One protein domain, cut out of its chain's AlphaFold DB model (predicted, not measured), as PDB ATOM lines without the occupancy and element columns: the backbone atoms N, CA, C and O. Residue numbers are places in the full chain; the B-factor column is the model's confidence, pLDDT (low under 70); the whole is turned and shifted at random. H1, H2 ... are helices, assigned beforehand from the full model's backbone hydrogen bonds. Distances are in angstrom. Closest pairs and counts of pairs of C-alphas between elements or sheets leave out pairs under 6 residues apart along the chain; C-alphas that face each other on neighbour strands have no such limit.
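This is residues 71 to 156 of the 157 residues of an uncharacterized protein of Strongyloides stercoralis (UniProt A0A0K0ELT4). One long helix, H1, sticks out as an arm with residues 71 to 84, and its other end joins a small helical body in which H2 packs between H1's end, H3 and H4. H2 and H3 lie side by side as a hairpin, and H4 meets H2 near the starts of both, residues 141 to 145 on residues 103 to 108, the two helices making a V. The printed part has 86 residues, with four named helices in the order H1, H2, H3, H4 and no named strand: all helix. It is loose, radius of gyration of the C-alphas 14.9 A, spanning 48 by 27 by 18 A.

H1, residues 71 to 98, runs 40.2 A from C-alpha 71 at (80.640, 1.459, -133.463). H2 is residues 102 to 116, 20.8 A; H3 is residues 122 to 133, 16.5 A. H4, residues 139 to 154, runs 22.4 A to C-alpha 154 at (53.434, 1.531, -146.156).

H1 touches H2 with residues 97 to 98 alone, C-alphas of Thr 97 and Gln 105 closest at 6.0 A; they form a hairpin at a shallow tilt of 14 degrees. H2, the hub, touches H3, closest C-alphas Ile 111 and Ile 129, 5.9 A. H4 touches H2 with residues 141 to 145 alone, closest C-alphas Val 141 and Ala 104, 5.3 A, at a steep tilt of 44 degrees. H1 and H3 are apart. In H1, H2, H3 and H4 every O i to N i+4 pair is within hydrogen-bond range.

The C-alphas of Ile 71 and Asn 138 are the farthest apart, 48.7 A. The printed part has no cut, and its three links are tight. Residues 154 and 156 have pLDDT under 70.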
ATOM      1  N   ILE A  71      81.984   0.970-133.803       93.69
ATOM      2  CA  ILE A  71      80.640   1.459-133.463       93.69
ATOM      3  C   ILE A  71      80.414   2.856-134.047       93.69
ATOM      4  O   ILE A  71      79.330   3.127-134.567       93.69
ATOM      5  N   LYS A  72      81.431   3.730-134.016       95.89
ATOM      6  CA  LYS A  72      81.366   5.059-134.650       95.89
ATOM      7  C   LYS A  72      81.103   4.946-136.153       95.89
ATOM      8  O   LYS A  72      80.218   5.630-136.660       95.89
ATOM      9  N   ILE A  73      81.804   4.046-136.850       95.34
ATOM     10  CA  ILE A  73      81.589   3.780-138.282       95.34
ATOM     11  C   ILE A  73      80.160   3.282-138.527       95.34
ATOM     12  O   ILE A  73      79.446   3.845-139.358       95.34
ATOM     13  N   GLN A  74      79.696   2.289-137.761       89.57
ATOM     14  CA  GLN A  74      78.335   1.752-137.890       89.57
ATOM     15  C   GLN A  74      77.256   2.818-137.636       89.57
ATOM     16  O   GLN A  74      76.189   2.795-138.258       89.57
ATOM     17  N   PHE A  75      77.516   3.760-136.727       89.91
ATOM     18  CA  PHE A  75      76.614   4.869-136.443       89.91
ATOM     19  C   PHE A  75      76.574   5.902-137.581       89.91
ATOM     20  O   PHE A  75      75.486   6.323-137.982       89.91
ATOM     21  N   GLU A  76      77.720   6.270-138.157       91.34
ATOM     22  CA  GLU A  76      77.765   7.178-139.312       91.34
ATOM     23  C   GLU A  76      77.128   6.558-140.563       91.34
ATOM     24  O   GLU A  76      76.343   7.216-141.248       91.34
ATOM     25  N   GLU A  77      77.349   5.266-140.823       88.45
ATOM     26  CA  GLU A  77      76.645   4.551-141.894       88.45
ATOM     27  C   GLU A  77      75.124   4.602-141.716       88.45
ATOM     28  O   GLU A  77      74.379   4.811-142.679       88.45
ATOM     29  N   MET A  78      74.646   4.421-140.481       87.05
ATOM     30  CA  MET A  78      73.225   4.535-140.168       87.05
ATOM     31  C   MET A  78      72.719   5.964-140.415       87.05
ATOM     32  O   MET A  78      71.646   6.119-141.000       87.05
ATOM     33  N   LYS A  79      73.475   7.007-140.042       86.04
ATOM     34  CA  LYS A  79      73.108   8.407-140.325       86.04
ATOM     35  C   LYS A  79      72.978   8.670-141.824       86.04
ATOM     36  O   LYS A  79      71.963   9.224-142.242       86.04
ATOM     37  N   ILE A  80      73.934   8.206-142.628       86.99
ATOM     38  CA  ILE A  80      73.906   8.354-144.093       86.99
ATOM     39  C   ILE A  80      72.704   7.611-144.695       86.99
ATOM     40  O   ILE A  80      71.966   8.168-145.512       86.99
ATOM     41  N   LYS A  81      72.460   6.358-144.282       84.81
ATOM     42  CA  LYS A  81      71.302   5.573-144.747       84.81
ATOM     43  C   LYS A  81      69.985   6.248-144.378       84.81
ATOM     44  O   LYS A  81      69.094   6.345-145.222       84.81
ATOM     45  N   LYS A  82      69.886   6.752-143.147       81.12
ATOM     46  CA  LYS A  82      68.733   7.512-142.664       81.12
ATOM     47  C   LYS A  82      68.505   8.763-143.510       81.12
ATOM     48  O   LYS A  82      67.388   8.970-143.963       81.12
ATOM     49  N   GLU A  83      69.537   9.560-143.765       83.56
ATOM     50  CA  GLU A  83      69.425  10.768-144.587       83.56
ATOM     51  C   GLU A  83      68.987  10.443-146.022       83.56
ATOM     52  O   GLU A  83      68.060  11.060-146.551       83.56
ATOM     53  N   LYS A  84      69.583   9.418-146.643       84.76
ATOM     54  CA  LYS A  84      69.184   8.953-147.979       84.76
ATOM     55  C   LYS A  84      67.717   8.521-148.012       84.76
ATOM     56  O   LYS A  84      66.992   8.884-148.938       84.76
ATOM     57  N   PHE A  85      67.275   7.767-147.008       81.99
ATOM     58  CA  PHE A  85      65.886   7.340-146.881       81.99
ATOM     59  C   PHE A  85      64.942   8.535-146.696       81.99
ATOM     60  O   PHE A  85      63.949   8.647-147.409       81.99
ATOM     61  N   GLN A  86      65.296   9.491-145.835       77.95
ATOM     62  CA  GLN A  86      64.530  10.724-145.641       77.95
ATOM     63  C   GLN A  86      64.399  11.535-146.933       77.95
ATOM     64  O   GLN A  86      63.311  12.011-147.246       77.95
ATOM     65  N   ASN A  87      65.476  11.661-147.710       84.11
ATOM     66  CA  ASN A  87      65.445  12.353-148.997       84.11
ATOM     67  C   ASN A  87      64.559  11.624-150.018       84.11
ATOM     68  O   ASN A  87      63.778  12.271-150.713       84.11
ATOM     69  N   LYS A  88      64.606  10.284-150.061       83.24
ATOM     70  CA  LYS A  88      63.703   9.474-150.898       83.24
ATOM     71  C   LYS A  88      62.236   9.736-150.542       83.24
ATOM     72  O   LYS A  88      61.434  10.026-151.431       83.24
ATOM     73  N   LEU A  89      61.891   9.656-149.255       81.10
ATOM     74  CA  LEU A  89      60.525   9.896-148.788       81.10
ATOM     75  C   LEU A  89      60.087  11.330-149.079       81.10
ATOM     76  O   LEU A  89      58.997  11.532-149.605       81.10
ATOM     77  N   LYS A  90      60.953  12.318-148.825       83.59
ATOM     78  CA  LYS A  90      60.693  13.724-149.145       83.59
ATOM     79  C   LYS A  90      60.251  13.895-150.594       83.59
ATOM     80  O   LYS A  90      59.184  14.444-150.833       83.59
ATOM     81  N   THR A  91      61.044  13.418-151.550       85.16
ATOM     82  CA  THR A  91      60.726  13.573-152.975       85.16
ATOM     83  C   THR A  91      59.412  12.880-153.334       85.16
ATOM     84  O   THR A  91      58.580  13.470-154.023       85.16
ATOM     85  N   LYS A  92      59.188  11.657-152.833       84.38
ATOM     86  CA  LYS A  92      57.948  10.911-153.085       84.38
ATOM     87  C   LYS A  92      56.722  11.649-152.545       84.38
ATOM     88  O   LYS A  92      55.734  11.814-153.259       84.38
ATOM     89  N   PHE A  93      56.782  12.105-151.299       85.14
ATOM     90  CA  PHE A  93      55.644  12.752-150.658       85.14
ATOM     91  C   PHE A  93      55.405  14.160-151.174       85.14
ATOM     92  O   PHE A  93      54.250  14.506-151.352       85.14
ATOM     93  N   GLN A  94      56.441  14.919-151.542       87.67
ATOM     94  CA  GLN A  94      56.265  16.211-152.213       87.67
ATOM     95  C   GLN A  94      55.419  16.087-153.486       87.67
ATOM     96  O   GLN A  94      54.502  16.882-153.696       87.67
ATOM     97  N   TYR A  95      55.676  15.055-154.298       86.64
ATOM     98  CA  TYR A  95      54.864  14.783-155.481       86.64
ATOM     99  C   TYR A  95      53.401  14.517-155.100       86.64
ATOM    100  O   TYR A  95      52.509  15.207-155.589       86.64
ATOM    101  N   ILE A  96      53.153  13.600-154.158       85.97
ATOM    102  CA  ILE A  96      51.797  13.257-153.698       85.97
ATOM    103  C   ILE A  96      51.075  14.492-153.141       85.97
ATOM    104  O   ILE A  96      49.963  14.796-153.564       85.97
ATOM    105  N   THR A  97      51.723  15.260-152.262       88.05
ATOM    106  CA  THR A  97      51.125  16.445-151.635       88.05
ATOM    107  C   THR A  97      50.731  17.506-152.647       88.05
ATOM    108  O   THR A  97      49.717  18.166-152.455       88.05
ATOM    109  N   SER A  98      51.474  17.652-153.749       91.14
ATOM    110  CA  SER A  98      51.156  18.665-154.762       91.14
ATOM    111  C   SER A  98      49.830  18.401-155.484       91.14
ATOM    112  O   SER A  98      49.240  19.327-156.034       91.14
ATOM    113  N   THR A  99      49.329  17.161-155.436       91.86
ATOM    114  CA  THR A  99      48.034  16.768-156.016       91.86
ATOM    115  C   THR A  99      46.839  17.035-155.101       91.86
ATOM    116  O   THR A  99      45.695  16.953-155.545       91.86
ATOM    117  N   PHE A 100      47.074  17.357-153.828       90.88
ATOM    118  CA  PHE A 100      46.001  17.550-152.858       90.88
ATOM    119  C   PHE A 100      45.386  18.951-152.935       90.88
ATOM    120  O   PHE A 100      46.035  19.889-153.402       90.88
ATOM    121  N   PRO A 101      44.165  19.151-152.400       92.78
ATOM    122  CA  PRO A 101      43.612  20.487-152.202       92.78
ATOM    123  C   PRO A 101      44.553  21.387-151.389       92.78
ATOM    124  O   PRO A 101      45.220  20.923-150.462       92.78
ATOM    125  N   LEU A 102      44.560  22.693-151.680       94.10
ATOM    126  CA  LEU A 102      45.446  23.668-151.025       94.10
ATOM    127  C   LEU A 102      45.336  23.643-149.488       94.10
ATOM    128  O   LEU A 102      46.332  23.788-148.785       94.10
ATOM    129  N   GLU A 103      44.135  23.418-148.956       93.12
ATOM    130  CA  GLU A 103      43.913  23.265-147.516       93.12
ATOM    131  C   GLU A 103      44.707  22.081-146.935       93.12
ATOM    132  O   GLU A 103      45.422  22.251-145.949       93.12
ATOM    133  N   ALA A 104      44.671  20.912-147.583       91.72
ATOM    134  CA  ALA A 104      45.444  19.742-147.170       91.72
ATOM    135  C   ALA A 104      46.955  19.999-147.265       91.72
ATOM    136  O   ALA A 104      47.690  19.678-146.331       91.72
ATOM    137  N   GLN A 105      47.419  20.649-148.339       92.17
ATOM    138  CA  GLN A 105      48.828  21.042-148.490       92.17
ATOM    139  C   GLN A 105      49.300  21.936-147.333       92.17
ATOM    140  O   GLN A 105      50.385  21.737-146.780       92.17
ATOM    141  N   ASN A 106      48.461  22.891-146.921       92.83
ATOM    142  CA  ASN A 106      48.749  23.782-145.800       92.83
ATOM    143  C   ASN A 106      48.801  23.032-144.462       92.83
ATOM    144  O   ASN A 106      49.666  23.317-143.631       92.83
ATOM    145  N   ILE A 107      47.902  22.069-144.239       91.04
ATOM    146  CA  ILE A 107      47.920  21.224-143.037       91.04
ATOM    147  C   ILE A 107      49.186  20.364-142.992       91.04
ATOM    148  O   ILE A 107      49.863  20.335-141.964       91.04
ATOM    149  N   ILE A 108      49.560  19.739-144.111       90.29
ATOM    150  CA  ILE A 108      50.785  18.935-144.210       90.29
ATOM    151  C   ILE A 108      52.020  19.804-143.962       90.29
ATOM    152  O   ILE A 108      52.874  19.430-143.165       90.29
ATOM    153  N   SER A 109      52.071  21.012-144.525       91.19
ATOM    154  CA  SER A 109      53.169  21.957-144.277       91.19
ATOM    155  C   SER A 109      53.288  22.349-142.797       91.19
ATOM    156  O   SER A 109      54.393  22.418-142.260       91.19
ATOM    157  N   LYS A 110      52.167  22.569-142.094       92.64
ATOM    158  CA  LYS A 110      52.174  22.834-140.641       92.64
ATOM    159  C   LYS A 110      52.691  21.633-139.847       92.64
ATOM    160  O   LYS A 110      53.480  21.804-138.920       92.64
ATOM    161  N   ILE A 111      52.271  20.426-140.224       90.82
ATOM    162  CA  ILE A 111      52.765  19.177-139.633       90.82
ATOM    163  C   ILE A 111      54.277  19.047-139.857       90.82
ATOM    164  O   ILE A 111      55.009  18.770-138.908       90.82
ATOM    165  N   GLU A 112      54.767  19.318-141.067       88.11
ATOM    166  CA  GLU A 112      56.198  19.311-141.378       88.11
ATOM    167  C   GLU A 112      56.980  20.330-140.541       88.11
ATOM    168  O   GLU A 112      58.083  20.027-140.088       88.11
ATOM    169  N   GLN A 113      56.438  21.524-140.298       92.31
ATOM    170  CA  GLN A 113      57.092  22.540-139.464       92.31
ATOM    171  C   GLN A 113      57.228  22.091-138.006       92.31
ATOM    172  O   GLN A 113      58.321  22.168-137.442       92.31
ATOM    173  N   VAL A 114      56.147  21.576-137.411       92.15
ATOM    174  CA  VAL A 114      56.170  20.989-136.060       92.15
ATOM    175  C   VAL A 114      57.178  19.843-136.010       92.15
ATOM    176  O   VAL A 114      58.014  19.766-135.108       92.15
ATOM    177  N   HIS A 115      57.173  19.005-137.040       85.48
ATOM    178  CA  HIS A 115      58.067  17.871-137.133       85.48
ATOM    179  C   HIS A 115      59.554  18.266-137.237       85.48
ATOM    180  O   HIS A 115      60.424  17.673-136.595       85.48
ATOM    181  N   ASN A 116      59.868  19.331-137.971       86.78
ATOM    182  CA  ASN A 116      61.231  19.848-138.096       86.78
ATOM    183  C   ASN A 116      61.719  20.618-136.856       86.78
ATOM    184  O   ASN A 116      62.911  20.927-136.764       86.78
ATOM    185  N   ASN A 117      60.837  20.941-135.907       92.56
ATOM    186  CA  ASN A 117      61.209  21.708-134.727       92.56
ATOM    187  C   ASN A 117      62.051  20.860-133.757       92.56
ATOM    188  O   ASN A 117      61.552  19.949-133.099       92.56
ATOM    189  N   MET A 118      63.343  21.174-133.648       93.13
ATOM    190  CA  MET A 118      64.287  20.478-132.760       93.13
ATOM    191  C   MET A 118      64.195  20.921-131.295       93.13
ATOM    192  O   MET A 118      64.781  20.274-130.425       93.13
ATOM    193  N   ASN A 119      63.451  21.995-131.019       97.30
ATOM    194  CA  ASN A 119      63.339  22.619-129.700       97.30
ATOM    195  C   ASN A 119      62.130  22.117-128.898       97.30
ATOM    196  O   ASN A 119      61.834  22.662-127.840       97.30
ATOM    197  N   ILE A 120      61.436  21.089-129.391       94.74
ATOM    198  CA  ILE A 120      60.311  20.452-128.703       94.74
ATOM    199  C   ILE A 120      60.610  18.982-128.409       94.74
ATOM    200  O   ILE A 120      61.439  18.349-129.074       94.74
ATOM    201  N   THR A 121      59.961  18.451-127.377       91.79
ATOM    202  CA  THR A 121      60.002  17.023-127.038       91.79
ATOM    203  C   THR A 121      59.130  16.219-127.999       91.79
ATOM    204  O   THR A 121      58.229  16.766-128.638       91.79
ATOM    205  N   LEU A 122      59.353  14.905-128.072       87.62
ATOM    206  CA  LEU A 122      58.515  14.009-128.879       87.62
ATOM    207  C   LEU A 122      57.046  14.073-128.428       87.62
ATOM    208  O   LEU A 122      56.145  14.134-129.256       87.62
ATOM    209  N   LYS A 123      56.792  14.187-127.119       90.23
ATOM    210  CA  LYS A 123      55.436  14.365-126.581       90.23
ATOM    211  C   LYS A 123      54.781  15.665-127.058       90.23
ATOM    212  O   LYS A 123      53.652  15.644-127.540       90.23
ATOM    213  N   GLN A 124      55.486  16.793-126.956       93.73
ATOM    214  CA  GLN A 124      54.966  18.093-127.403       93.73
ATOM    215  C   GLN A 124      54.673  18.103-128.900       93.73
ATOM    216  O   GLN A 124      53.693  18.689-129.351       93.73
ATOM    217  N   GLU A 125      55.536  17.456-129.667       90.37
ATOM    218  CA  GLU A 125      55.391  17.309-131.100       90.37
ATOM    219  C   GLU A 125      54.088  16.507-131.399       90.37
ATOM    220  O   GLU A 125      53.319  16.926-132.267       90.37
ATOM    221  N   MET A 126      53.748  15.461-130.613       90.60
ATOM    222  CA  MET A 126      52.541  14.628-130.820       90.60
ATOM    223  C   MET A 126      51.300  15.457-130.553       90.60
ATOM    224  O   MET A 126      50.338  15.441-131.318       90.60
ATOM    225  N   GLU A 127      51.327  16.187-129.441       92.88
ATOM    226  CA  GLU A 127      50.239  17.055-129.017       92.88
ATOM    227  C   GLU A 127      49.985  18.164-130.042       92.88
ATOM    228  O   GLU A 127      48.831  18.467-130.341       92.88
ATOM    229  N   GLN A 128      51.040  18.752-130.611       95.42
ATOM    230  CA  GLN A 128      50.921  19.786-131.636       95.42
ATOM    231  C   GLN A 128      50.361  19.234-132.949       95.42
ATOM    232  O   GLN A 128      49.440  19.834-133.500       95.42
ATOM    233  N   ILE A 129      50.834  18.075-133.422       90.66
ATOM    234  CA  ILE A 129      50.263  17.441-134.620       90.66
ATOM    235  C   ILE A 129      48.807  17.054-134.398       90.66
ATOM    236  O   ILE A 129      47.967  17.358-135.242       90.66
ATOM    237  N   LYS A 130      48.479  16.447-133.254       89.44
ATOM    238  CA  LYS A 130      47.095  16.099-132.914       89.44
ATOM    239  C   LYS A 130      46.197  17.334-132.932       89.44
ATOM    240  O   LYS A 130      45.103  17.285-133.483       89.44
ATOM    241  N   LYS A 131      46.664  18.454-132.370       93.06
ATOM    242  CA  LYS A 131      45.942  19.732-132.429       93.06
ATOM    243  C   LYS A 131      45.734  20.194-133.869       93.06
ATOM    244  O   LYS A 131      44.615  20.561-134.192       93.06
ATOM    245  N   ILE A 132      46.759  20.138-134.723       91.17
ATOM    246  CA  ILE A 132      46.646  20.518-136.141       91.17
ATOM    247  C   ILE A 132      45.599  19.655-136.857       91.17
ATOM    248  O   ILE A 132      44.696  20.205-137.484       91.17
ATOM    249  N   ILE A 133      45.672  18.328-136.723       89.06
ATOM    250  CA  ILE A 133      44.732  17.397-137.367       89.06
ATOM    251  C   ILE A 133      43.296  17.648-136.884       89.06
ATOM    252  O   ILE A 133      42.378  17.702-137.694       89.06
ATOM    253  N   ASN A 134      43.098  17.906-135.589       89.75
ATOM    254  CA  ASN A 134      41.776  18.185-135.021       89.75
ATOM    255  C   ASN A 134      41.149  19.514-135.486       89.75
ATOM    256  O   ASN A 134      39.979  19.747-135.204       89.75
ATOM    257  N   THR A 135      41.897  20.397-136.161       92.96
ATOM    258  CA  THR A 135      41.317  21.610-136.774       92.96
ATOM    259  C   THR A 135      40.684  21.358-138.142       92.96
ATOM    260  O   THR A 135      40.026  22.247-138.681       92.96
ATOM    261  N   VAL A 136      40.880  20.168-138.715       92.05
ATOM    262  CA  VAL A 136      40.377  19.811-140.041       92.05
ATOM    263  C   VAL A 136      38.915  19.387-139.938       92.05
ATOM    264  O   VAL A 136      38.609  18.290-139.484       92.05
ATOM    265  N   ASN A 137      38.016  20.255-140.400       93.23
ATOM    266  CA  ASN A 137      36.573  19.983-140.449       93.23
ATOM    267  C   ASN A 137      36.102  19.495-141.829       93.23
ATOM    268  O   ASN A 137      34.977  19.027-141.978       93.23
ATOM    269  N   ASN A 138      36.942  19.648-142.852       92.43
ATOM    270  CA  ASN A 138      36.630  19.276-144.223       92.43
ATOM    271  C   ASN A 138      36.930  17.786-144.452       92.43
ATOM    272  O   ASN A 138      38.091  17.374-144.445       92.43
ATOM    273  N   GLU A 139      35.890  16.986-144.690       93.29
ATOM    274  CA  GLU A 139      36.012  15.530-144.848       93.29
ATOM    275  C   GLU A 139      36.887  15.130-146.047       93.29
ATOM    276  O   GLU A 139      37.622  14.148-145.980       93.29
ATOM    277  N   ILE A 140      36.882  15.915-147.132       92.08
ATOM    278  CA  ILE A 140      37.761  15.664-148.285       92.08
ATOM    279  C   ILE A 140      39.224  15.812-147.857       92.08
ATOM    280  O   ILE A 140      40.048  14.951-148.151       92.08
ATOM    281  N   VAL A 141      39.544  16.877-147.117       91.34
ATOM    282  CA  VAL A 141      40.902  17.112-146.606       91.34
ATOM    283  C   VAL A 141      41.308  16.013-145.633       91.34
ATOM    284  O   VAL A 141      42.421  15.505-145.728       91.34
ATOM    285  N   LYS A 142      40.409  15.604-144.736       90.07
ATOM    286  CA  LYS A 142      40.653  14.509-143.795       90.07
ATOM    287  C   LYS A 142      40.984  13.196-144.517       90.07
ATOM    288  O   LYS A 142      42.001  12.586-144.200       90.07
ATOM    289  N   ASN A 143      40.212  12.829-145.541       89.86
ATOM    290  CA  ASN A 143      40.470  11.637-146.356       89.86
ATOM    291  C   ASN A 143      41.836  11.688-147.058       89.86
ATOM    292  O   ASN A 143      42.548  10.684-147.103       89.86
ATOM    293  N   GLU A 144      42.241  12.844-147.594       86.75
ATOM    294  CA  GLU A 144      43.573  12.986-148.201       86.75
ATOM    295  C   GLU A 144      44.702  12.888-147.161       86.75
ATOM    296  O   GLU A 144      45.733  12.265-147.424       86.75
ATOM    297  N   LEU A 145      44.504  13.421-145.950       87.00
ATOM    298  CA  LEU A 145      45.458  13.265-144.845       87.00
ATOM    299  C   LEU A 145      45.576  11.804-144.383       87.00
ATOM    300  O   LEU A 145      46.683  11.346-144.105       87.00
ATOM    301  N   GLU A 146      44.474  11.053-144.346       85.32
ATOM    302  CA  GLU A 146      44.470   9.621-144.015       85.32
ATOM    303  C   GLU A 146      45.174   8.777-145.089       85.32
ATOM    304  O   GLU A 146      45.985   7.900-144.767       85.32
ATOM    305  N   LYS A 147      44.943   9.072-146.377       82.43
ATOM    306  CA  LYS A 147      45.692   8.455-147.486       82.43
ATOM    307  C   LYS A 147      47.179   8.760-147.389       82.43
ATOM    308  O   LYS A 147      48.001   7.864-147.577       82.43
ATOM    309  N   PHE A 148      47.527  10.008-147.079       81.74
ATOM    310  CA  PHE A 148      48.911  10.416-146.883       81.74
ATOM    311  C   PHE A 148      49.551   9.624-145.748       81.74
ATOM    312  O   PHE A 148      50.551   8.953-145.976       81.74
ATOM    313  N   GLN A 149      48.928   9.601-144.567       81.42
ATOM    314  CA  GLN A 149      49.385   8.814-143.422       81.42
ATOM    315  C   GLN A 149      49.553   7.326-143.765       81.42
ATOM    316  O   GLN A 149      50.549   6.716-143.380       81.42
ATOM    317  N   SER A 150      48.615   6.744-144.508       76.76
ATOM    318  CA  SER A 150      48.692   5.339-144.924       76.76
ATOM    319  C   SER A 150      49.858   5.099-145.886       76.76
ATOM    320  O   SER A 150      50.631   4.163-145.701       76.76
ATOM    321  N   GLY A 151      50.045   5.982-146.874       78.89
ATOM    322  CA  GLY A 151      51.176   5.927-147.801       78.89
ATOM    323  C   GLY A 151      52.528   6.100-147.105       78.89
ATOM    324  O   GLY A 151      53.509   5.488-147.517       78.89
ATOM    325  N   ILE A 152      52.566   6.888-146.027       73.67
ATOM    326  CA  ILE A 152      53.706   6.982-145.116       73.67
ATOM    327  C   ILE A 152      53.973   5.623-144.459       73.67
ATOM    328  O   ILE A 152      55.078   5.112-144.585       73.67
ATOM    329  N   VAL A 153      52.984   5.036-143.782       70.56
ATOM    330  CA  VAL A 153      53.147   3.774-143.037       70.56
ATOM    331  C   VAL A 153      53.595   2.628-143.949       70.56
ATOM    332  O   VAL A 153      54.487   1.878-143.570       70.56
ATOM    333  N   MET A 154      53.055   2.548-145.167       69.81
ATOM    334  CA  MET A 154      53.434   1.531-146.156       69.81
ATOM    335  C   MET A 154      54.881   1.641-146.656       69.81
ATOM    336  O   MET A 154      55.409   0.661-147.153       69.81
ATOM    337  N   GLU A 155      55.529   2.808-146.566       71.04
ATOM    338  CA  GLU A 155      56.962   2.939-146.888       71.04
ATOM    339  C   GLU A 155      57.875   2.583-145.702       71.04
ATOM    340  O   GLU A 155      59.095   2.538-145.867       71.04
ATOM    341  N   LEU A 156      57.309   2.414-144.501       59.67
ATOM    342  CA  LEU A 156      58.041   2.105-143.263       59.67
ATOM    343  C   LEU A 156      57.973   0.633-142.861       59.67
ATOM    344  O   LEU A 156      58.713   0.216-141.971       59.67
TER     345      LEU A 156